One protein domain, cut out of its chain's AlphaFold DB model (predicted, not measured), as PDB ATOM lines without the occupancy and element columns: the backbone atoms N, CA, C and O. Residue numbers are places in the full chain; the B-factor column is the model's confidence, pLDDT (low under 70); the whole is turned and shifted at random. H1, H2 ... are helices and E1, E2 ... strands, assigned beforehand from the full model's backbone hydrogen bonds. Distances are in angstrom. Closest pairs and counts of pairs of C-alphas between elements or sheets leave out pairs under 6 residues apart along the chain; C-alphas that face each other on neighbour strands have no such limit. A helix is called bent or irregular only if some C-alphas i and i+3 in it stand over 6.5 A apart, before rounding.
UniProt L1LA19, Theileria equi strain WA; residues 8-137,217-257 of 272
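What this domain is: This is residues 8 to 137 and 217 to 257 of the 272 residues of a protein of Theileria equi strain WA (UniProt L1LA19). A twisted sheet of six strands makes the core, with helix H3 over one face and H5 over the other, both along the strands, in three layers. Past its edge at E1 lies H1, joined by long unnamed stretches, and residues 41 to 46 stick out there; H2 and H4 are short helices near H3. The printed part has 171 residues, with five named helices and six named strands in the order E1 H1 H2 E2 H3 E3 E4 H4 H5 E5 E6, of the mixed class. The sheet, also mixed, runs E1 E2 E3 E4 E5 E6. The whole is compact, with a radius of gyration of the C-alphas of 17.0 A and spans of 46 by 44 by 37 A.

How they stand to each other: Look first at E3, residues 105 to 112, and E4, residues 115 to 121, an antiparallel hairpin with N 108 and O 119 at 2.9 A. E2, residues 75 to 78, is parallel to E3, with N 76 and O 105 at 2.8 A. E1, residues 8 to 10, is an edge strand parallel to E2, with N 77 and O 8 at 2.8 A. Beside E4, E5, residues 242 to 246, is antiparallel, with N 118 and O 243 at 2.9 A. E5 and the edge strand E6, residues 252 to 256, form another hairpin, with N 244 and O 254 at 2.9 A. H3, residues 83 to 100, is over E2 and E3 at a height over the sheet of 9.8 A; its closest C-alphas to E3 are Val 93 and Leu 106, 7.2 A apart. On the opposite face, H5, residues 218 to 233, is over E3 and E4 at a height of 8.1 A, with the closest C-alphas to E4 those of Met 228 and Val 118, 6.2 A. E2, H3 and E3 form a strand-helix-strand unit, two parallel neighbour strands with a helix between, with a right-handed crossover; E1, H1, residues 25 to 38, H2, residues 67 to 71, and E2 form another. H2 only just touches H3, with 3 pairs of C-alphas within 8 A, the closest being Arg 71 and Leu 96 at 6.2 A; of H3, residues 92 to 96 alone take part. H4, residues 130 to 135, is close to H3 but not clearly touching, with the C-alphas of Glu 130 and Arg 87 at 7.0 A. H1 touches no helix and is not on the sheet. Every O i to N i+4 pair is within hydrogen-bond range in H1, H2, H3 and H5; in H4 it is 0 of 2, beside 2 of 3 O i to N i+3 pairs.

Where its parts are: Find C-alpha 8 at (245.280, 158.548, 231.324), where E1 begins. From C-alpha 83 at (249.585, 172.543, 241.973), H3 runs 26.3 A; H5 measures 22.7 A, H1 19.7 A, E3 23.5 A and E4 20.0 A. H4 is irregular, with C-alphas 131 and 134 at 8.2 A. E6 ends at C-alpha 256, (249.904, 157.004, 255.837).

The domain as a whole: The C-alphas of Gly 43 and Ser 134 are the two farthest apart, 50.6 A. Residues 138 to 216 are not printed, and C-alphas 137 and 217 stand 19.2 A apart across the cut. The links E1 to H1 and H1 to H2 are long. Mean pLDDT of the printed part is 83.0, and it is under 70 at residues 10 to 14, 38 to 54, 137 and 234 to 239.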
ATOM      1  N   LEU A   8     244.707 157.279 231.772       76.38
ATOM      2  CA  LEU A   8     245.280 158.548 231.324       76.38
ATOM      3  C   LEU A   8     246.586 158.824 232.078       76.38
ATOM      4  O   LEU A   8     246.626 158.698 233.301       76.38
ATOM      5  N   LEU A   9     247.637 159.212 231.354       76.31
ATOM      6  CA  LEU A   9     248.935 159.601 231.913       76.31
ATOM      7  C   LEU A   9     249.212 161.079 231.607       76.31
ATOM      8  O   LEU A   9     249.061 161.494 230.457       76.31
ATOM      9  N   SER A  10     249.673 161.848 232.594       62.97
ATOM     10  CA  SER A  10     250.194 163.209 232.395       62.97
ATOM     11  C   SER A  10     251.616 163.340 232.956       62.97
ATOM     12  O   SER A  10     251.922 162.792 234.012       62.97
ATOM     13  N   GLY A  11     252.491 164.053 232.235       56.25
ATOM     14  CA  GLY A  11     253.932 164.153 232.527       56.25
ATOM     15  C   GLY A  11     254.776 163.180 231.683       56.25
ATOM     16  O   GLY A  11     254.413 162.020 231.511       56.25
ATOM     17  N   ALA A  12     255.880 163.657 231.095       57.81
ATOM     18  CA  ALA A  12     256.619 162.929 230.046       57.81
ATOM     19  C   ALA A  12     258.150 163.143 230.079       57.81
ATOM     20  O   ALA A  12     258.841 163.012 229.064       57.81
ATOM     21  N   ASP A  13     258.701 163.495 231.237       57.84
ATOM     22  CA  ASP A  13     260.120 163.834 231.342       57.84
ATOM     23  C   ASP A  13     261.008 162.581 231.413       57.84
ATOM     24  O   ASP A  13     260.758 161.661 232.188       57.84
ATOM     25  N   GLY A  14     262.066 162.545 230.593       63.94
ATOM     26  CA  GLY A  14     263.094 161.490 230.610       63.94
ATOM     27  C   GLY A  14     263.178 160.602 229.364       63.94
ATOM     28  O   GLY A  14     264.093 159.789 229.265       63.94
ATOM     29  N   VAL A  15     262.269 160.769 228.398       77.06
ATOM     30  CA  VAL A  15     262.217 159.943 227.171       77.06
ATOM     31  C   VAL A  15     262.778 160.667 225.933       77.06
ATOM     32  O   VAL A  15     263.167 160.032 224.953       77.06
ATOM     33  N   CYS A  16     262.856 161.997 225.984       78.94
ATOM     34  CA  CYS A  16     263.297 162.839 224.873       78.94
ATOM     35  C   CYS A  16     264.821 162.786 224.678       78.94
ATOM     36  O   CYS A  16     265.586 162.831 225.644       78.94
ATOM     37  N   ARG A  17     265.270 162.737 223.421       83.38
ATOM     38  CA  ARG A  17     266.685 162.756 223.019       83.38
ATOM     39  C   ARG A  17     267.072 164.144 222.504       83.38
ATOM     40  O   ARG A  17     266.218 164.981 222.230       83.38
ATOM     41  N   GLN A  18     268.368 164.385 222.285       78.62
ATOM     42  CA  GLN A  18     268.853 165.676 221.761       78.62
ATOM     43  C   GLN A  18     268.218 166.059 220.409       78.62
ATOM     44  O   GLN A  18     268.023 167.237 220.131       78.62
ATOM     45  N   GLY A  19     267.885 165.071 219.573       84.69
ATOM     46  CA  GLY A  19     267.208 165.296 218.292       84.69
ATOM     47  C   GLY A  19     265.726 165.666 218.411       84.69
ATOM     48  O   GLY A  19     265.143 166.092 217.421       84.69
ATOM     49  N   ASP A  20     265.126 165.533 219.596       84.81
ATOM     50  CA  ASP A  20     263.705 165.804 219.830       84.81
ATOM     51  C   ASP A  20     263.436 167.237 220.317       84.81
ATOM     52  O   ASP A  20     262.287 167.613 220.554       84.81
ATOM     53  N   VAL A  21     264.480 168.060 220.475       81.75
ATOM     54  CA  VAL A  21     264.350 169.447 220.941       81.75
ATOM     55  C   VAL A  21     263.420 170.237 220.014       81.75
ATOM     56  O   VAL A  21     263.641 170.317 218.808       81.75
ATOM     57  N   GLY A  22     262.382 170.839 220.601       83.06
ATOM     58  CA  GLY A  22     261.349 171.601 219.890       83.06
ATOM     59  C   GLY A  22     260.105 170.791 219.505       83.06
ATOM     60  O   GLY A  22     259.121 171.384 219.072       83.06
ATOM     61  N   ARG A  23     260.111 169.464 219.686       87.25
ATOM     62  CA  ARG A  23     258.928 168.609 219.500       87.25
ATOM     63  C   ARG A  23     258.063 168.576 220.761       87.25
ATOM     64  O   ARG A  23     258.546 168.818 221.870       87.25
ATOM     65  N   TYR A  24     256.791 168.212 220.609       85.75
ATOM     66  CA  TYR A  24     255.917 167.969 221.754       85.75
ATOM     67  C   TYR A  24     256.342 166.699 222.495       85.75
ATOM     68  O   TYR A  24     256.392 165.615 221.911       85.75
ATOM     69  N   LYS A  25     256.580 166.816 223.809       85.19
ATOM     70  CA  LYS A  25     256.979 165.686 224.665       85.19
ATOM     71  C   LYS A  25     256.010 164.504 224.550       85.19
ATOM     72  O   LYS A  25     256.447 163.364 224.461       85.19
ATOM     73  N   ALA A  26     254.705 164.779 224.490       84.75
ATOM     74  CA  ALA A  26     253.670 163.751 224.426       84.75
ATOM     75  C   ALA A  26     253.750 162.887 223.150       84.75
ATOM     76  O   ALA A  26     253.571 161.671 223.222       84.75
ATOM     77  N   GLU A  27     254.075 163.486 221.999       86.62
ATOM     78  CA  GLU A  27     254.262 162.753 220.738       86.62
ATOM     79  C   GLU A  27     255.518 161.880 220.786       86.62
ATOM     80  O   GLU A  27     255.470 160.699 220.446       86.62
ATOM     81  N   VAL A  28     256.630 162.439 221.276       86.62
ATOM     82  CA  VAL A  28     257.906 161.721 221.420       86.62
ATOM     83  C   VAL A  28     257.753 160.533 222.376       86.62
ATOM     84  O   VAL A  28     258.199 159.425 222.082       86.62
ATOM     85  N   SER A  29     257.068 160.724 223.505       84.62
ATOM     86  CA  SER A  29     256.773 159.643 224.448       84.62
ATOM     87  C   SER A  29     255.904 158.554 223.827       84.62
ATOM     88  O   SER A  29     256.163 157.373 224.053       84.62
ATOM     89  N   LEU A  30     254.904 158.924 223.020       84.06
ATOM     90  CA  LEU A  30     254.065 157.966 222.307       84.06
ATOM     91  C   LEU A  30     254.867 157.140 221.290       84.06
ATOM     92  O   LEU A  30     254.643 155.936 221.172       84.06
ATOM     93  N   GLU A  31     255.792 157.766 220.562       84.75
ATOM     94  CA  GLU A  31     256.697 157.081 219.632       84.75
ATOM     95  C   GLU A  31     257.560 156.052 220.360       84.75
ATOM     96  O   GLU A  31     257.548 154.879 219.992       84.75
ATOM     97  N   VAL A  32     258.226 156.453 221.445       84.12
ATOM     98  CA  VAL A  32     259.066 155.534 222.226       84.12
ATOM     99  C   VAL A  32     258.247 154.402 222.843       84.12
ATOM    100  O   VAL A  32     258.691 153.254 222.857       84.12
ATOM    101  N   LEU A  33     257.027 154.685 223.305       80.44
ATOM    102  CA  LEU A  33     256.119 153.664 223.819       80.44
ATOM    103  C   LEU A  33     255.755 152.644 222.725       80.44
ATOM    104  O   LEU A  33     255.810 151.436 222.955       80.44
ATOM    105  N   LYS A  34     255.422 153.118 221.518       79.88
ATOM    106  CA  LYS A  34     255.121 152.261 220.360       79.88
ATOM    107  C   LYS A  34     256.327 151.433 219.930       79.88
ATOM    108  O   LYS A  34     256.150 150.262 219.614       79.88
ATOM    109  N   GLU A  35     257.532 151.999 219.939       80.44
ATOM    110  CA  GLU A  35     258.776 151.267 219.664       80.44
ATOM    111  C   GLU A  35     259.019 150.166 220.704       80.44
ATOM    112  O   GLU A  35     259.270 149.013 220.345       80.44
ATOM    113  N   ALA A  36     258.880 150.495 221.993       76.44
ATOM    114  CA  ALA A  36     259.053 149.550 223.091       76.44
ATOM    115  C   ALA A  36     258.050 148.386 223.011       76.44
ATOM    116  O   ALA A  36     258.431 147.229 223.202       76.44
ATOM    117  N   PHE A  37     256.787 148.670 222.672       70.81
ATOM    118  CA  PHE A  37     255.773 147.632 222.477       70.81
ATOM    119  C   PHE A  37     255.926 146.873 221.153       70.81
ATOM    120  O   PHE A  37     255.681 145.670 221.113       70.81
ATOM    121  N   GLY A  38     256.363 147.534 220.080       64.38
ATOM    122  CA  GLY A  38     256.609 146.918 218.773       64.38
ATOM    123  C   GLY A  38     257.771 145.920 218.778       64.38
ATOM    124  O   GLY A  38     257.785 144.994 217.970       64.38
ATOM    125  N   GLY A  39     258.713 146.063 219.716       57.31
ATOM    126  CA  GLY A  39     259.805 145.111 219.948       57.31
ATOM    127  C   GLY A  39     259.397 143.816 220.668       57.31
ATOM    128  O   GLY A  39     260.185 142.870 220.713       57.31
ATOM    129  N   LEU A  40     258.179 143.730 221.221       56.31
ATOM    130  CA  LEU A  40     257.646 142.504 221.819       56.31
ATOM    131  C   LEU A  40     257.119 141.596 220.705       56.31
ATOM    132  O   LEU A  40     255.950 141.641 220.337       56.31
ATOM    133  N   SER A  41     257.990 140.761 220.141       50.31
ATOM    134  CA  SER A  41     257.617 139.808 219.092       50.31
ATOM    135  C   SER A  41     256.498 138.858 219.540       50.31
ATOM    136  O   SER A  41     256.478 138.388 220.689       50.31
ATOM    137  N   ALA A  42     255.616 138.514 218.596       48.00
ATOM    138  CA  ALA A  42     254.614 137.460 218.739       48.00
ATOM    139  C   ALA A  42     255.301 136.140 219.137       48.00
ATOM    140  O   ALA A  42     256.032 135.546 218.347       48.00
ATOM    141  N   GLY A  43     255.115 135.719 220.390       51.94
ATOM    142  CA  GLY A  43     255.765 134.536 220.972       51.94
ATOM    143  C   GLY A  43     256.450 134.785 222.319       51.94
ATOM    144  O   GLY A  43     256.769 133.834 223.029       51.94
ATOM    145  N   SER A  44     256.636 136.043 222.721       54.09
ATOM    146  CA  SER A  44     257.032 136.361 224.094       54.09
ATOM    147  C   SER A  44     255.869 136.076 225.061       54.09
ATOM    148  O   SER A  44     254.715 136.366 224.762       54.09
ATOM    149  N   LYS A  45     256.153 135.517 226.248       45.97
ATOM    150  CA  LYS A  45     255.154 135.252 227.315       45.97
ATOM    151  C   LYS A  45     254.351 136.506 227.712       45.97
ATOM    152  O   LYS A  45     253.250 136.403 228.236       45.97
ATOM    153  N   TRP A  46     254.920 137.676 227.436       48.09
ATOM    154  CA  TRP A  46     254.339 138.995 227.650       48.09
ATOM    155  C   TRP A  46     253.342 139.401 226.554       48.09
ATOM    156  O   TRP A  46     252.473 140.216 226.827       48.09
ATOM    157  N   PHE A  47     253.402 138.792 225.360       45.78
ATOM    158  CA  PHE A  47     252.545 139.096 224.206       45.78
ATOM    159  C   PHE A  47     251.068 138.749 224.443       45.78
ATOM    160  O   PHE A  47     250.177 139.467 224.009       45.78
ATOM    161  N   SER A  48     250.790 137.677 225.189       43.00
ATOM    162  CA  SER A  48     249.428 137.264 225.562       43.00
ATOM    163  C   SER A  48     248.812 138.095 226.700       43.00
ATOM    164  O   SER A  48     247.613 137.986 226.938       43.00
ATOM    165  N   ILE A  49     249.608 138.939 227.372       48.88
ATOM    166  CA  ILE A  49     249.177 139.944 228.366       48.88
ATOM    167  C   ILE A  49     249.025 141.339 227.729       48.88
ATOM    168  O   ILE A  49     248.567 142.266 228.394       48.88
ATOM    169  N   ILE A  50     249.326 141.496 226.431       49.06
ATOM    170  CA  ILE A  50     249.073 142.728 225.669       49.06
ATOM    171  C   ILE A  50     247.565 142.832 225.414       49.06
ATOM    172  O   ILE A  50     247.031 142.560 224.340       49.06
ATOM    173  N   ILE A  51     246.867 143.207 226.481       51.41
ATOM    174  CA  ILE A  51     245.583 143.888 226.483       51.41
ATOM    175  C   ILE A  51     245.634 144.957 225.387       51.41
ATOM    176  O   ILE A  51     246.682 145.541 225.132       51.41
ATOM    177  N   HIS A  52     244.511 145.192 224.716       55.78
ATOM    178  CA  HIS A  52     244.344 146.210 223.683       55.78
ATOM    179  C   HIS A  52     244.712 147.624 224.183       55.78
ATOM    180  O   HIS A  52     243.832 148.421 224.497       55.78
ATOM    181  N   VAL A  53     246.002 147.946 224.254       59.53
ATOM    182  CA  VAL A  53     246.505 149.292 224.517       59.53
ATOM    183  C   VAL A  53     246.459 150.022 223.184       59.53
ATOM    184  O   VAL A  53     247.167 149.662 222.247       59.53
ATOM    185  N   THR A  54     245.589 151.023 223.080       67.12
ATOM    186  CA  THR A  54     245.561 151.941 221.936       67.12
ATOM    187  C   THR A  54     246.168 153.248 222.421       67.12
ATOM    188  O   THR A  54     245.437 154.069 222.969       67.12
ATOM    189  N   PRO A  55     247.499 153.422 222.342       71.19
ATOM    190  CA  PRO A  55     248.125 154.597 222.908       71.19
ATOM    191  C   PRO A  55     247.913 155.786 221.964       71.19
ATOM    192  O   PRO A  55     248.086 155.681 220.744       71.19
ATOM    193  N   PHE A  56     247.556 156.922 222.542       79.62
ATOM    194  CA  PHE A  56     247.454 158.211 221.871       79.62
ATOM    195  C   PHE A  56     247.924 159.309 222.822       79.62
ATOM    196  O   PHE A  56     248.121 159.068 224.012       79.62
ATOM    197  N   SER A  57     248.158 160.497 222.279       83.62
ATOM    198  CA  SER A  57     248.738 161.624 223.001       83.62
ATOM    199  C   SER A  57     247.952 162.893 222.720       83.62
ATOM    200  O   SER A  57     247.583 163.138 221.571       83.62
ATOM    201  N   PHE A  58     247.793 163.725 223.742       86.75
ATOM    202  CA  PHE A  58     247.357 165.109 223.604       86.75
ATOM    203  C   PHE A  58     248.572 166.038 223.683       86.75
ATOM    204  O   PHE A  58     249.489 165.793 224.466       86.75
ATOM    205  N   THR A  59     248.593 167.091 222.867       88.75
ATOM    206  CA  THR A  59     249.680 168.091 222.819       88.75
ATOM    207  C   THR A  59     249.263 169.453 223.379       88.75
ATOM    208  O   THR A  59     249.990 170.433 223.234       88.75
ATOM    209  N   CYS A  60     248.103 169.512 224.033       88.44
ATOM    210  CA  CYS A  60     247.576 170.682 224.727       88.44
ATOM    211  C   CYS A  60     247.775 170.567 226.242       88.44
ATOM    212  O   CYS A  60     248.237 169.538 226.750       88.44
ATOM    213  N   LYS A  61     247.413 171.626 226.970       88.56
ATOM    214  CA  LYS A  61     247.280 171.542 228.422       88.56
ATOM    215  C   LYS A  61     246.102 170.628 228.762       88.56
ATOM    216  O   LYS A  61     245.171 170.493 227.966       88.56
ATOM    217  N   VAL A  62     246.145 169.972 229.920       89.88
ATOM    218  CA  VAL A  62     245.056 169.061 230.314       89.88
ATOM    219  C   VAL A  62     243.771 169.846 230.588       89.88
ATOM    220  O   VAL A  62     242.687 169.358 230.303       89.88
ATOM    221  N   GLU A  63     243.916 171.093 231.029       91.88
ATOM    222  CA  GLU A  63     242.850 172.055 231.285       91.88
ATOM    223  C   GLU A  63     242.098 172.481 230.017       91.88
ATOM    224  O   GLU A  63     240.956 172.926 230.103       91.88
ATOM    225  N   ASP A  64     242.711 172.314 228.839       92.31
ATOM    226  CA  ASP A  64     242.079 172.601 227.546       92.31
ATOM    227  C   ASP A  64     241.214 171.425 227.044       92.31
ATOM    228  O   ASP A  64     240.522 171.547 226.029       92.31
ATOM    229  N   LEU A  65     241.265 170.262 227.709       90.06
ATOM    230  CA  LEU A  65     240.478 169.089 227.333       90.06
ATOM    231  C   LEU A  65     239.058 169.187 227.890       90.06
ATOM    232  O   LEU A  65     238.843 169.426 229.075       90.06
ATOM    233  N   ALA A  66     238.068 168.911 227.039       91.62
ATOM    234  CA  ALA A  66     236.689 168.780 227.486       91.62
ATOM    235  C   ALA A  66     236.528 167.546 228.388       91.62
ATOM    236  O   ALA A  66     237.071 166.480 228.099       91.62
ATOM    237  N   LEU A  67     235.701 167.650 229.433       90.62
ATOM    238  CA  LEU A  67     235.432 166.532 230.346       90.62
ATOM    239  C   LEU A  67     234.933 165.269 229.628       90.62
ATOM    240  O   LEU A  67     235.283 164.164 230.029       90.62
ATOM    241  N   GLU A  68     234.174 165.406 228.537       89.69
ATOM    242  CA  GLU A  68     233.699 164.251 227.761       89.69
ATOM    243  C   GLU A  68     234.859 163.431 227.160       89.69
ATOM    244  O   GLU A  68     234.770 162.206 227.117       89.69
ATOM    245  N   GLU A  69     235.978 164.068 226.786       89.50
ATOM    246  CA  GLU A  69     237.189 163.370 226.318       89.50
ATOM    247  C   GLU A  69     237.837 162.552 227.446       89.50
ATOM    248  O   GLU A  69     238.431 161.498 227.214       89.50
ATOM    249  N   LEU A  70     237.694 163.017 228.689       90.19
ATOM    250  CA  LEU A  70     238.234 162.374 229.886       90.19
ATOM    251  C   LEU A  70     237.295 161.309 230.470       90.19
ATOM    252  O   LEU A  70     237.708 160.464 231.267       90.19
ATOM    253  N   ARG A  71     236.023 161.315 230.070       89.75
ATOM    254  CA  ARG A  71     234.991 160.428 230.611       89.75
ATOM    255  C   ARG A  71     235.312 158.954 230.414       89.75
ATOM    256  O   ARG A  71     234.977 158.137 231.272       89.75
ATOM    257  N   GLY A  72     235.962 158.626 229.301       87.50
ATOM    258  CA  GLY A  72     236.308 157.262 228.927       87.50
ATOM    259  C   GLY A  72     237.396 156.612 229.782       87.50
ATOM    260  O   GLY A  72     237.695 155.454 229.501       87.50
ATOM    261  N   TYR A  73     237.989 157.310 230.761       90.12
ATOM    262  CA  TYR A  73     239.065 156.808 231.625       90.12
ATOM    263  C   TYR A  73     238.584 156.434 233.032       90.12
ATOM    264  O   TYR A  73     237.918 157.225 233.705       90.12
ATOM    265  N   ASP A  74     238.980 155.242 233.489       90.56
ATOM    266  CA  ASP A  74     238.712 154.749 234.849       90.56
ATOM    267  C   ASP A  74     239.839 155.129 235.829       90.56
ATOM    268  O   ASP A  74     239.612 155.309 237.028       90.56
ATOM    269  N   VAL A  75     241.073 155.247 235.325       92.75
ATOM    270  CA  VAL A  75     242.278 155.511 236.122       92.75
ATOM    271  C   VAL A  75     243.058 156.690 235.544       92.75
ATOM    272  O   VAL A  75     243.347 156.747 234.350       92.75
ATOM    273  N   PHE A  76     243.465 157.603 236.417       94.25
ATOM    274  CA  PHE A  76     244.231 158.800 236.097       94.25
ATOM    275  C   PHE A  76     245.558 158.737 236.854       94.25
ATOM    276  O   PHE A  76     245.563 158.750 238.082       94.25
ATOM    277  N   LEU A  77     246.684 158.661 236.144       94.44
ATOM    278  CA  LEU A  77     248.012 158.831 236.737       94.44
ATOM    279  C   LEU A  77     248.473 160.263 236.460       94.44
ATOM    280  O   LEU A  77     248.754 160.624 235.315       94.44
ATOM    281  N   CYS A  78     248.531 161.078 237.508       94.31
ATOM    282  CA  CYS A  78     248.894 162.485 237.423       94.31
ATOM    283  C   CYS A  78     250.330 162.690 237.913       94.31
ATOM    284  O   CYS A  78     250.628 162.387 239.065       94.31
ATOM    285  N   ALA A  79     251.212 163.202 237.055       92.38
ATOM    286  CA  ALA A  79     252.583 163.573 237.413       92.38
ATOM    287  C   ALA A  79     252.953 164.949 236.829       92.38
ATOM    288  O   ALA A  79     254.028 165.142 236.259       92.38
ATOM    289  N   VAL A  80     252.024 165.901 236.934       90.12
ATOM    290  CA  VAL A  80     252.230 167.298 236.525       90.12
ATOM    291  C   VAL A  80     253.049 168.064 237.565       90.12
ATOM    292  O   VAL A  80     253.121 167.685 238.738       90.12
ATOM    293  N   ASP A  81     253.672 169.152 237.131       83.94
ATOM    294  CA  ASP A  81     254.588 169.976 237.922       83.94
ATOM    295  C   ASP A  81     253.900 171.133 238.664       83.94
ATOM    296  O   ASP A  81     254.477 171.683 239.602       83.94
ATOM    297  N   SER A  82     252.658 171.467 238.309       85.62
ATOM    298  CA  SER A  82     251.913 172.570 238.918       85.62
ATOM    299  C   SER A  82     250.833 172.085 239.898       85.62
ATOM    300  O   SER A  82     250.130 171.095 239.670       85.62
ATOM    301  N   VAL A  83     250.673 172.804 241.015       88.12
ATOM    302  CA  VAL A  83     249.585 172.543 241.973       88.12
ATOM    303  C   VAL A  83     248.227 172.855 241.343       88.12
ATOM    304  O   VAL A  83     247.280 172.108 241.552       88.12
ATOM    305  N   GLU A  84     248.133 173.908 240.532       89.00
ATOM    306  CA  GLU A  84     246.902 174.298 239.835       89.00
ATOM    307  C   GLU A  84     246.377 173.175 238.930       89.00
ATOM    308  O   GLU A  84     245.232 172.746 239.070       89.00
ATOM    309  N   THR A  85     247.243 172.602 238.094       91.06
ATOM    310  CA  THR A  85     246.891 171.485 237.212       91.06
ATOM    311  C   THR A  85     246.513 170.237 238.013       91.06
ATOM    312  O   THR A  85     245.557 169.543 237.665       91.06
ATOM    313  N   ARG A  86     247.202 169.954 239.132       93.69
ATOM    314  CA  ARG A  86     246.807 168.867 240.050       93.69
ATOM    315  C   ARG A  86     245.381 169.068 240.567       93.69
ATOM    316  O   ARG A  86     244.583 168.130 240.531       93.69
ATOM    317  N   ARG A  87     245.050 170.279 241.027       93.50
ATOM    318  CA  ARG A  87     243.699 170.633 241.494       93.50
ATOM    319  C   ARG A  87     242.668 170.490 240.376       93.50
ATOM    320  O   ARG A  87     241.579 169.981 240.629       93.50
ATOM    321  N   TRP A  88     243.018 170.857 239.142       94.19
ATOM    322  CA  TRP A  88     242.134 170.722 237.980       94.19
ATOM    323  C   TRP A  88     241.815 169.264 237.674       94.19
ATOM    324  O   TRP A  88     240.644 168.892 237.604       94.19
ATOM    325  N   VAL A  89     242.835 168.403 237.604       94.38
ATOM    326  CA  VAL A  89     242.637 166.961 237.389       94.38
ATOM    327  C   VAL A  89     241.819 166.356 238.533       94.38
ATOM    328  O   VAL A  89     240.931 165.541 238.290       94.38
ATOM    329  N   ASN A  90     242.060 166.787 239.775       94.12
ATOM    330  CA  ASN A  90     241.246 166.391 240.922       94.12
ATOM    331  C   ASN A  90     239.767 166.761 240.725       94.12
ATOM    332  O   ASN A  90     238.908 165.899 240.888       94.12
ATOM    333  N   ALA A  91     239.463 168.000 240.334       93.56
ATOM    334  CA  ALA A  91     238.092 168.432 240.065       93.56
ATOM    335  C   ALA A  91     237.438 167.646 238.920       93.56
ATOM    336  O   ALA A  91     236.324 167.151 239.087       93.56
ATOM    337  N   ALA A  92     238.154 167.438 237.813       93.62
ATOM    338  CA  ALA A  92     237.665 166.676 236.666       93.62
ATOM    339  C   ALA A  92     237.272 165.246 237.054       93.62
ATOM    340  O   ALA A  92     236.181 164.784 236.722       93.62
ATOM    341  N   VAL A  93     238.119 164.554 237.819       94.06
ATOM    342  CA  VAL A  93     237.848 163.179 238.265       94.06
ATOM    343  C   VAL A  93     236.613 163.113 239.170       94.06
ATOM    344  O   VAL A  93     235.804 162.198 239.021       94.06
ATOM    345  N   PHE A  94     236.431 164.087 240.066       92.94
ATOM    346  CA  PHE A  94     235.242 164.172 240.919       92.94
ATOM    347  C   PHE A  94     233.966 164.414 240.110       92.94
ATOM    348  O   PHE A  94     233.012 163.654 240.259       92.94
ATOM    349  N   GLN A  95     233.964 165.415 239.223       92.12
ATOM    350  CA  GLN A  95     232.793 165.740 238.406       92.12
ATOM    351  C   GLN A  95     232.391 164.583 237.492       92.12
ATOM    352  O   GLN A  95     231.209 164.274 237.365       92.12
ATOM    353  N   LEU A  96     233.364 163.891 236.894       92.69
ATOM    354  CA  LEU A  96     233.092 162.714 236.075       92.69
ATOM    355  C   LEU A  96     232.475 161.581 236.901       92.69
ATOM    356  O   LEU A  96     231.481 160.992 236.479       92.69
ATOM    357  N   SER A  97     233.045 161.282 238.076       91.38
ATOM    358  CA  SER A  97     232.508 160.262 238.987       91.38
ATOM    359  C   SER A  97     231.109 160.589 239.498       91.38
ATOM    360  O   SER A  97     230.302 159.677 239.654       91.38
ATOM    361  N   GLU A  98     230.797 161.860 239.737       90.38
ATOM    362  CA  GLU A  98     229.448 162.291 240.104       90.38
ATOM    363  C   GLU A  98     228.475 162.171 238.923       90.38
ATOM    364  O   GLU A  98     227.364 161.665 239.081       90.38
ATOM    365  N   PHE A  99     228.905 162.588 237.729       89.44
ATOM    366  CA  PHE A  99     228.064 162.653 236.538       89.44
ATOM    367  C   PHE A  99     227.534 161.288 236.083       89.44
ATOM    368  O   PHE A  99     226.363 161.174 235.717       89.44
ATOM    369  N   ASP A 100     228.376 160.251 236.078       90.88
ATOM    370  CA  ASP A 100     227.980 158.908 235.629       90.88
ATOM    371  C   ASP A 100     227.951 157.840 236.731       90.88
ATOM    372  O   ASP A 100     227.539 156.705 236.471       90.88
ATOM    373  N   GLY A 101     228.331 158.191 237.962       88.62
ATOM    374  CA  GLY A 101     228.332 157.285 239.110       88.62
ATOM    375  C   GLY A 101     229.425 156.213 239.071       88.62
ATOM    376  O   GLY A 101     229.366 155.266 239.861       88.62
ATOM    377  N   LEU A 102     230.400 156.311 238.158       89.50
ATOM    378  CA  LEU A 102     231.504 155.357 238.061       89.50
ATOM    379  C   LEU A 102     232.624 155.699 239.049       89.50
ATOM    380  O   LEU A 102     233.013 156.857 239.233       89.50
ATOM    381  N   GLU A 103     233.185 154.663 239.673       88.25
ATOM    382  CA  GLU A 103     234.346 154.807 240.546       88.25
ATOM    383  C   GLU A 103     235.601 155.051 239.705       88.25
ATOM    384  O   GLU A 103     236.078 154.145 239.023       88.25
ATOM    385  N   ARG A 104     236.140 156.271 239.786       90.19
ATOM    386  CA  ARG A 104     237.419 156.639 239.178       90.19
ATOM    387  C   ARG A 104     238.521 156.687 240.220       90.19
ATOM    388  O   ARG A 104     238.293 157.044 241.378       90.19
ATOM    389  N   LEU A 105     239.727 156.339 239.790       92.56
ATOM    390  CA  LEU A 105     240.926 156.346 240.619       92.56
ATOM    391  C   LEU A 105     241.902 157.399 240.105       92.56
ATOM    392  O   LEU A 105     242.329 157.330 238.957       92.56
ATOM    393  N   LEU A 106     242.304 158.330 240.964       94.75
ATOM    394  CA  LEU A 106     243.386 159.268 240.680       94.75
ATOM    395  C   LEU A 106     244.606 158.904 241.527       94.75
ATOM    396  O   LEU A 106     244.538 158.884 242.752       94.75
ATOM    397  N   ILE A 107     245.729 158.621 240.876       95.31
ATOM    398  CA  ILE A 107     247.029 158.425 241.514       95.31
ATOM    399  C   ILE A 107     247.888 159.639 241.167       95.31
ATOM    400  O   ILE A 107     248.322 159.786 240.029       95.31
ATOM    401  N   ASP A 108     248.109 160.515 242.142       95.50
ATOM    402  CA  ASP A 108     248.962 161.699 242.003       95.50
ATOM    403  C   ASP A 108     250.376 161.389 242.493       95.50
ATOM    404  O   ASP A 108     250.560 160.825 243.572       95.50
ATOM    405  N   GLY A 109     251.370 161.743 241.688       94.56
ATOM    406  CA  GLY A 109     252.784 161.606 241.992       94.56
ATOM    407  C   GLY A 109     253.488 162.954 241.928       94.56
ATOM    408  O   GLY A 109     253.254 163.767 241.032       94.56
ATOM    409  N   GLY A 110     254.394 163.182 242.871       91.88
ATOM    410  CA  GLY A 110     255.272 164.344 242.858       91.88
ATOM    411  C   GLY A 110     256.674 163.986 243.312       91.88
ATOM    412  O   GLY A 110     256.868 163.088 244.129       91.88
ATOM    413  N   SER A 111     257.658 164.696 242.776       90.00
ATOM    414  CA  SER A 111     259.056 164.590 243.174       90.00
ATOM    415  C   SER A 111     259.673 165.980 243.282       90.00
ATOM    416  O   SER A 111     259.354 166.891 242.520       90.00
ATOM    417  N   GLN A 112     260.558 166.141 244.258       84.75
ATOM    418  CA  GLN A 112     261.354 167.344 244.451       84.75
ATOM    419  C   GLN A 112     262.663 166.933 245.117       84.75
ATOM    420  O   GLN A 112     262.664 166.443 246.247       84.75
ATOM    421  N   ASN A 113     263.793 167.142 244.435       84.69
ATOM    422  CA  ASN A 113     265.103 166.696 244.912       84.69
ATOM    423  C   ASN A 113     265.111 165.183 245.230       84.69
ATOM    424  O   ASN A 113     264.806 164.344 244.379       84.69
ATOM    425  N   LEU A 114     265.471 164.838 246.467       86.94
ATOM    426  CA  LEU A 114     265.512 163.478 246.999       86.94
ATOM    427  C   LEU A 114     264.196 163.070 247.674       86.94
ATOM    428  O   LEU A 114     264.141 162.015 248.296       86.94
ATOM    429  N   TYR A 115     263.143 163.877 247.570       90.81
ATOM    430  CA  TYR A 115     261.839 163.588 248.154       90.81
ATOM    431  C   TYR A 115     260.806 163.328 247.065       90.81
ATOM    432  O   TYR A 115     260.915 163.814 245.937       90.81
ATOM    433  N   GLY A 116     259.759 162.597 247.417       92.88
ATOM    434  CA  GLY A 116     258.587 162.488 246.568       92.88
ATOM    435  C   GLY A 116     257.411 161.853 247.281       92.88
ATOM    436  O   GLY A 116     257.535 161.333 248.389       92.88
ATOM    437  N   HIS A 117     256.256 161.891 246.636       94.38
ATOM    438  CA  HIS A 117     255.026 161.337 247.174       94.38
ATOM    439  C   HIS A 117     254.225 160.598 246.112       94.38
ATOM    440  O   HIS A 117     254.344 160.866 244.918       94.38
ATOM    441  N   VAL A 118     253.376 159.687 246.583       95.31
ATOM    442  CA  VAL A 118     252.292 159.091 245.799       95.31
ATOM    443  C   VAL A 118     251.013 159.162 246.621       95.31
ATOM    444  O   VAL A 118     250.978 158.708 247.765       95.31
ATOM    445  N   ARG A 119     249.953 159.718 246.045       93.69
ATOM    446  CA  ARG A 119     248.635 159.864 246.661       93.69
ATOM    447  C   ARG A 119     247.597 159.093 245.864       93.69
ATOM    448  O   ARG A 119     247.603 159.139 244.643       93.69
ATOM    449  N   ILE A 120     246.690 158.424 246.566       93.81
ATOM    450  CA  ILE A 120     245.593 157.646 245.990       93.81
ATOM    451  C   ILE A 120     244.270 158.327 246.348       93.81
ATOM    452  O   ILE A 120     243.810 158.286 247.492       93.81
ATOM    453  N   VAL A 121     243.646 158.940 245.352       92.56
ATOM    454  CA  VAL A 121     242.388 159.670 245.472       92.56
ATOM    455  C   VAL A 121     241.257 158.844 244.871       92.56
ATOM    456  O   VAL A 121     241.282 158.456 243.703       92.56
ATOM    457  N   ARG A 122     240.242 158.603 245.695       90.94
ATOM    458  CA  ARG A 122     238.949 158.042 245.326       90.94
ATOM    459  C   ARG A 122     237.882 159.060 245.708       90.94
ATOM    460  O   ARG A 122     237.728 159.301 246.913       90.94
ATOM    461  N   PRO A 123     237.163 159.643 244.736       89.81
ATOM    462  CA  PRO A 123     236.137 160.639 245.009       89.81
ATOM    463  C   PRO A 123     235.164 160.196 246.107       89.81
ATOM    464  O   PRO A 123     234.658 159.073 246.082       89.81
ATOM    465  N   GLY A 124     234.976 161.045 247.122       85.06
ATOM    466  CA  GLY A 124     234.104 160.785 248.274       85.06
ATOM    467  C   GLY A 124     234.538 159.657 249.228       85.06
ATOM    468  O   GLY A 124     233.811 159.370 250.177       85.06
ATOM    469  N   LYS A 125     235.688 158.998 249.008       87.38
ATOM    470  CA  LYS A 125     236.155 157.864 249.836       87.38
ATOM    471  C   LYS A 125     237.499 158.102 250.521       87.38
ATOM    472  O   LYS A 125     237.690 157.637 251.642       87.38
ATOM    473  N   THR A 126     238.449 158.763 249.860       89.69
ATOM    474  CA  THR A 126     239.781 159.051 250.424       89.69
ATOM    475  C   THR A 126     240.098 160.543 250.379       89.69
ATOM    476  O   THR A 126     239.429 161.306 249.686       89.69
ATOM    477  N   SER A 127     241.123 160.963 251.130       91.25
ATOM    478  CA  SER A 127     241.632 162.337 251.090       91.25
ATOM    479  C   SER A 127     242.044 162.722 249.667       91.25
ATOM    480  O   SER A 127     242.803 161.995 249.018       91.25
ATOM    481  N   CYS A 128     241.519 163.844 249.175       91.94
ATOM    482  CA  CYS A 128     241.774 164.353 247.829       91.94
ATOM    483  C   CYS A 128     242.887 165.415 247.824       91.94
ATOM    484  O   CYS A 128     243.548 165.656 248.840       91.94
ATOM    485  N   ILE A 129     243.123 166.054 246.672       91.94
ATOM    486  CA  ILE A 129     244.115 167.134 246.583       91.94
ATOM    487  C   ILE A 129     243.730 168.349 247.433       91.94
ATOM    488  O   ILE A 129     244.578 168.833 248.179       91.94
ATOM    489  N   GLU A 130     242.458 168.752 247.428       90.88
ATOM    490  CA  GLU A 130     241.970 169.872 248.248       90.88
ATOM    491  C   GLU A 130     242.063 169.589 249.754       90.88
ATOM    492  O   GLU A 130     242.492 170.453 250.512       90.88
ATOM    493  N   CYS A 131     241.763 168.357 250.192       89.50
ATOM    494  CA  CYS A 131     241.797 167.962 251.613       89.50
ATOM    495  C   CYS A 131     243.164 168.187 252.281       89.50
ATOM    496  O   CYS A 131     243.275 168.219 253.502       89.50
ATOM    497  N   SER A 132     244.224 168.266 251.483       86.69
ATOM    498  CA  SER A 132     245.599 168.405 251.955       86.69
ATOM    499  C   SER A 132     246.363 169.454 251.152       86.69
ATOM    500  O   SER A 132     247.583 169.360 251.007       86.69
ATOM    501  N   LEU A 133     245.648 170.464 250.640       86.56
ATOM    502  CA  LEU A 133     246.242 171.552 249.866       86.56
ATOM    503  C   LEU A 133     247.315 172.299 250.676       86.56
ATOM    504  O   LEU A 133     248.346 172.685 250.137       86.56
ATOM    505  N   SER A 134     247.129 172.398 251.994       82.06
ATOM    506  CA  SER A 134     248.091 173.000 252.924       82.06
ATOM    507  C   SER A 134     249.427 172.256 253.034       82.06
ATOM    508  O   SER A 134     250.367 172.793 253.610       82.06
ATOM    509  N   LEU A 135     249.519 171.011 252.548       82.25
ATOM    510  CA  LEU A 135     250.784 170.270 252.499       82.25
ATOM    511  C   LEU A 135     251.651 170.680 251.304       82.25
ATOM    512  O   LEU A 135     252.842 170.370 251.296       82.25
ATOM    513  N   PHE A 136     251.084 171.349 250.296       79.69
ATOM    514  CA  PHE A 136     251.882 171.927 249.224       79.69
ATOM    515  C   PHE A 136     252.548 173.201 249.744       79.69
ATOM    516  O   PHE A 136     251.879 174.146 250.159       79.69
ATOM    517  N   THR A 137     253.878 173.228 249.725       63.66
ATOM    518  CA  THR A 137     254.642 174.417 250.102       63.66
ATOM    519  C   THR A 137     254.408 175.512 249.066       63.66
ATOM    520  O   THR A 137     254.883 175.411 247.936       63.66
ATOM    521  N   LEU A 217     265.735 164.814 239.631       81.50
ATOM    522  CA  LEU A 217     266.569 163.617 239.695       81.50
ATOM    523  C   LEU A 217     265.823 162.434 239.077       81.50
ATOM    524  O   LEU A 217     264.789 161.993 239.580       81.50
ATOM    525  N   SER A 218     266.390 161.874 238.005       82.62
ATOM    526  CA  SER A 218     265.800 160.742 237.280       82.62
ATOM    527  C   SER A 218     265.574 159.515 238.167       82.62
ATOM    528  O   SER A 218     264.601 158.786 237.977       82.62
ATOM    529  N   THR A 219     266.435 159.302 239.164       87.19
ATOM    530  CA  THR A 219     266.301 158.236 240.165       87.19
ATOM    531  C   THR A 219     265.052 158.422 241.022       87.19
ATOM    532  O   THR A 219     264.250 157.494 241.110       87.19
ATOM    533  N   THR A 220     264.839 159.614 241.588       90.00
ATOM    534  CA  THR A 220     263.632 159.945 242.360       90.00
ATOM    535  C   THR A 220     262.382 159.766 241.501       90.00
ATOM    536  O   THR A 220     261.457 159.071 241.914       90.00
ATOM    537  N   ASN A 221     262.371 160.285 240.268       89.50
ATOM    538  CA  ASN A 221     261.227 160.118 239.362       89.50
ATOM    539  C   ASN A 221     260.942 158.648 239.052       89.50
ATOM    540  O   ASN A 221     259.785 158.245 239.024       89.50
ATOM    541  N   SER A 222     261.984 157.839 238.847       91.31
ATOM    542  CA  SER A 222     261.836 156.404 238.579       91.31
ATOM    543  C   SER A 222     261.235 155.666 239.777       91.31
ATOM    544  O   SER A 222     260.384 154.797 239.600       91.31
ATOM    545  N   ILE A 223     261.640 156.029 241.000       93.75
ATOM    546  CA  ILE A 223     261.078 155.478 242.240       93.75
ATOM    547  C   ILE A 223     259.598 155.849 242.364       93.75
ATOM    548  O   ILE A 223     258.771 154.965 242.591       93.75
ATOM    549  N   ILE A 224     259.250 157.125 242.174       94.56
ATOM    550  CA  ILE A 224     257.866 157.601 242.276       94.56
ATOM    551  C   ILE A 224     256.987 156.990 241.180       94.56
ATOM    552  O   ILE A 224     255.942 156.430 241.500       94.56
ATOM    553  N   ALA A 225     257.427 156.986 239.920       92.38
ATOM    554  CA  ALA A 225     256.688 156.371 238.815       92.38
ATOM    555  C   ALA A 225     256.459 154.866 239.041       92.38
ATOM    556  O   ALA A 225     255.351 154.366 238.846       92.38
ATOM    557  N   SER A 226     257.481 154.145 239.518       93.00
ATOM    558  CA  SER A 226     257.355 152.733 239.898       93.00
ATOM    559  C   SER A 226     256.333 152.540 241.019       93.00
ATOM    560  O   SER A 226     255.466 151.669 240.934       93.00
ATOM    561  N   LEU A 227     256.371 153.392 242.046       93.44
ATOM    562  CA  LEU A 227     255.432 153.335 243.161       93.44
ATOM    563  C   LEU A 227     253.989 153.616 242.717       93.44
ATOM    564  O   LEU A 227     253.092 152.900 243.157       93.44
ATOM    565  N   MET A 228     253.760 154.581 241.817       93.12
ATOM    566  CA  MET A 228     252.439 154.869 241.233       93.12
ATOM    567  C   MET A 228     251.851 153.645 240.517       93.12
ATOM    568  O   MET A 228     250.683 153.311 240.706       93.12
ATOM    569  N   VAL A 229     252.662 152.932 239.730       90.62
ATOM    570  CA  VAL A 229     252.227 151.702 239.042       90.62
ATOM    571  C   VAL A 229     252.031 150.548 240.031       90.62
ATOM    572  O   VAL A 229     251.095 149.754 239.895       90.62
ATOM    573  N   ASN A 230     252.879 150.451 241.056       89.81
ATOM    574  CA  ASN A 230     252.783 149.394 242.054       89.81
ATOM    575  C   ASN A 230     251.503 149.514 242.896       89.81
ATOM    576  O   ASN A 230     250.825 148.516 243.123       89.81
ATOM    577  N   VAL A 231     251.122 150.729 243.317       88.56
ATOM    578  CA  VAL A 231     249.878 150.921 244.085       88.56
ATOM    579  C   VAL A 231     248.625 150.599 243.272       88.56
ATOM    580  O   VAL A 231     247.653 150.134 243.856       88.56
ATOM    581  N   LEU A 232     248.662 150.760 241.944       84.31
ATOM    582  CA  LEU A 232     247.570 150.354 241.054       84.31
ATOM    583  C   LEU A 232     247.380 148.827 241.020       84.31
ATOM    584  O   LEU A 232     246.257 148.343 240.905       84.31
ATOM    585  N   SER A 233     248.472 148.064 241.124       73.88
ATOM    586  CA  SER A 233     248.463 146.596 241.006       73.88
ATOM    587  C   SER A 233     247.997 145.875 242.278       73.88
ATOM    588  O   SER A 233     247.677 144.690 242.230       73.88
ATOM    589  N   GLU A 234     247.964 146.571 243.415       67.06
ATOM    590  CA  GLU A 234     247.621 146.012 244.731       67.06
ATOM    591  C   GLU A 234     246.152 146.286 245.136       67.06
ATOM    592  O   GLU A 234     245.788 146.179 246.306       67.06
ATOM    593  N   GLU A 235     245.286 146.626 244.176       58.81
ATOM    594  CA  GLU A 235     243.858 146.884 244.400       58.81
ATOM    595  C   GLU A 235     242.986 145.603 244.322       58.81
ATOM    596  O   GLU A 235     243.130 144.824 243.377       58.81
ATOM    597  N   PRO A 236     242.031 145.375 245.253       57.53
ATOM    598  CA  PRO A 236     241.767 146.158 246.453       57.53
ATOM    599  C   PRO A 236     242.661 145.679 247.602       57.53
ATOM    600  O   PRO A 236     242.812 144.475 247.772       57.53
ATOM    601  N   VAL A 237     243.185 146.619 248.402       49.91
ATOM    602  CA  VAL A 237     243.666 146.498 249.804       49.91
ATOM    603  C   VAL A 237     244.866 147.428 250.004       49.91
ATOM    604  O   VAL A 237     246.009 146.994 249.961       49.91
ATOM    605  N   LYS A 238     244.618 148.703 250.345       57.50
ATOM    606  CA  LYS A 238     245.521 149.473 251.221       57.50
ATOM    607  C   LYS A 238     244.721 150.354 252.175       57.50
ATOM    608  O   LYS A 238     243.851 151.112 251.771       57.50
ATOM    609  N   LYS A 239     245.070 150.276 253.462       67.81
ATOM    610  CA  LYS A 239     244.629 151.207 254.520       67.81
ATOM    611  C   LYS A 239     245.146 152.637 254.277       67.81
ATOM    612  O   LYS A 239     244.597 153.595 254.812       67.81
ATOM    613  N   ASN A 240     246.208 152.758 253.482       88.31
ATOM    614  CA  ASN A 240     246.982 153.975 253.283       88.31
ATOM    615  C   ASN A 240     246.726 154.555 251.890       88.31
ATOM    616  O   ASN A 240     246.831 153.840 250.892       88.31
ATOM    617  N   ASN A 241     246.442 155.853 251.838       90.88
ATOM    618  CA  ASN A 241     246.176 156.621 250.621       90.88
ATOM    619  C   ASN A 241     247.298 157.628 250.302       90.88
ATOM    620  O   ASN A 241     247.183 158.380 249.338       90.88
ATOM    621  N   PHE A 242     248.378 157.644 251.088       93.38
ATOM    622  CA  PHE A 242     249.512 158.537 250.890       93.38
ATOM    623  C   PHE A 242     250.829 157.830 251.213       93.38
ATOM    624  O   PHE A 242     250.966 157.195 252.259       93.38
ATOM    625  N   TYR A 243     251.803 157.959 250.321       94.56
ATOM    626  CA  TYR A 243     253.155 157.429 250.454       94.56
ATOM    627  C   TYR A 243     254.137 158.578 250.328       94.56
ATOM    628  O   TYR A 243     253.982 159.415 249.443       94.56
ATOM    629  N   PHE A 244     255.155 158.594 251.179       94.44
ATOM    630  CA  PHE A 244     256.210 159.595 251.155       94.44
ATOM    631  C   PHE A 244     257.572 158.913 251.106       94.44
ATOM    632  O   PHE A 244     257.895 158.089 251.965       94.44
ATOM    633  N   TYR A 245     258.351 159.256 250.090       95.25
ATOM    634  CA  TYR A 245     259.720 158.813 249.886       95.25
ATOM    635  C   TYR A 245     260.687 159.919 250.307       95.25
ATOM    636  O   TYR A 245     260.524 161.075 249.914       95.25
ATOM    637  N   THR A 246     261.724 159.543 251.053       93.19
ATOM    638  CA  THR A 246     262.905 160.376 251.288       93.19
ATOM    639  C   THR A 246     264.159 159.582 250.959       93.19
ATOM    640  O   THR A 246     264.334 158.454 251.416       93.19
ATOM    641  N   GLY A 247     265.028 160.175 250.150       88.06
ATOM    642  CA  GLY A 247     266.393 159.733 249.890       88.06
ATOM    643  C   GLY A 247     267.443 160.609 250.574       88.06
ATOM    644  O   GLY A 247     268.631 160.338 250.426       88.06
ATOM    645  N   ASP A 248     267.028 161.657 251.292       82.75
ATOM    646  CA  ASP A 248     267.933 162.517 252.052       82.75
ATOM    647  C   ASP A 248     268.269 161.885 253.412       82.75
ATOM    648  O   ASP A 248     267.379 161.495 254.171       82.75
ATOM    649  N   GLY A 249     269.563 161.751 253.704       84.19
ATOM    650  CA  GLY A 249     270.062 161.030 254.875       84.19
ATOM    651  C   GLY A 249     269.811 159.520 254.794       84.19
ATOM    652  O   GLY A 249     270.579 158.790 254.168       84.19
ATOM    653  N   GLU A 250     268.755 159.044 255.459       86.19
ATOM    654  CA  GLU A 250     268.353 157.635 255.448       86.19
ATOM    655  C   GLU A 250     267.229 157.409 254.432       86.19
ATOM    656  O   GLU A 250     266.157 158.012 254.511       86.19
ATOM    657  N   THR A 251     267.467 156.508 253.476       92.75
ATOM    658  CA  THR A 251     266.457 156.166 252.473       92.75
ATOM    659  C   THR A 251     265.284 155.448 253.128       92.75
ATOM    660  O   THR A 251     265.441 154.344 253.647       92.75
ATOM    661  N   SER A 252     264.094 156.040 253.057       94.44
ATOM    662  CA  SER A 252     262.887 155.439 253.620       94.44
ATOM    663  C   SER A 252     261.642 155.720 252.782       94.44
ATOM    664  O   SER A 252     261.556 156.691 252.028       94.44
ATOM    665  N   LEU A 253     260.666 154.822 252.922       94.75
ATOM    666  CA  LEU A 253     259.332 154.943 252.356       94.75
ATOM    667  C   LEU A 253     258.327 154.818 253.497       94.75
ATOM    668  O   LEU A 253     258.206 153.761 254.114       94.75
ATOM    669  N   SER A 254     257.602 155.896 253.765       93.38
ATOM    670  CA  SER A 254     256.541 155.931 254.768       93.38
ATOM    671  C   SER A 254     255.173 155.869 254.099       93.38
ATOM    672  O   SER A 254     254.995 156.382 252.995       93.38
ATOM    673  N   ALA A 255     254.198 155.247 254.761       92.56
ATOM    674  CA  ALA A 255     252.836 155.119 254.257       92.56
ATOM    675  C   ALA A 255     251.825 155.531 255.331       92.56
ATOM    676  O   ALA A 255     251.903 155.073 256.472       92.56
ATOM    677  N   PHE A 256     250.864 156.365 254.946       89.19
ATOM    678  CA  PHE A 256     249.904 157.004 255.837       89.19
ATOM    679  C   PHE A 256     248.487 156.921 255.267       89.19
ATOM    680  O   PHE A 256     248.279 156.790 254.057       89.19
ATOM    681  N   SER A 257     247.504 157.035 256.154       90.31
ATOM    682  CA  SER A 257     246.113 157.271 255.784       90.31
ATOM    683  C   SER A 257     245.791 158.719 256.126       90.31
ATOM    684  O   SER A 257     245.650 159.058 257.298       90.31
TER     685      SER A 257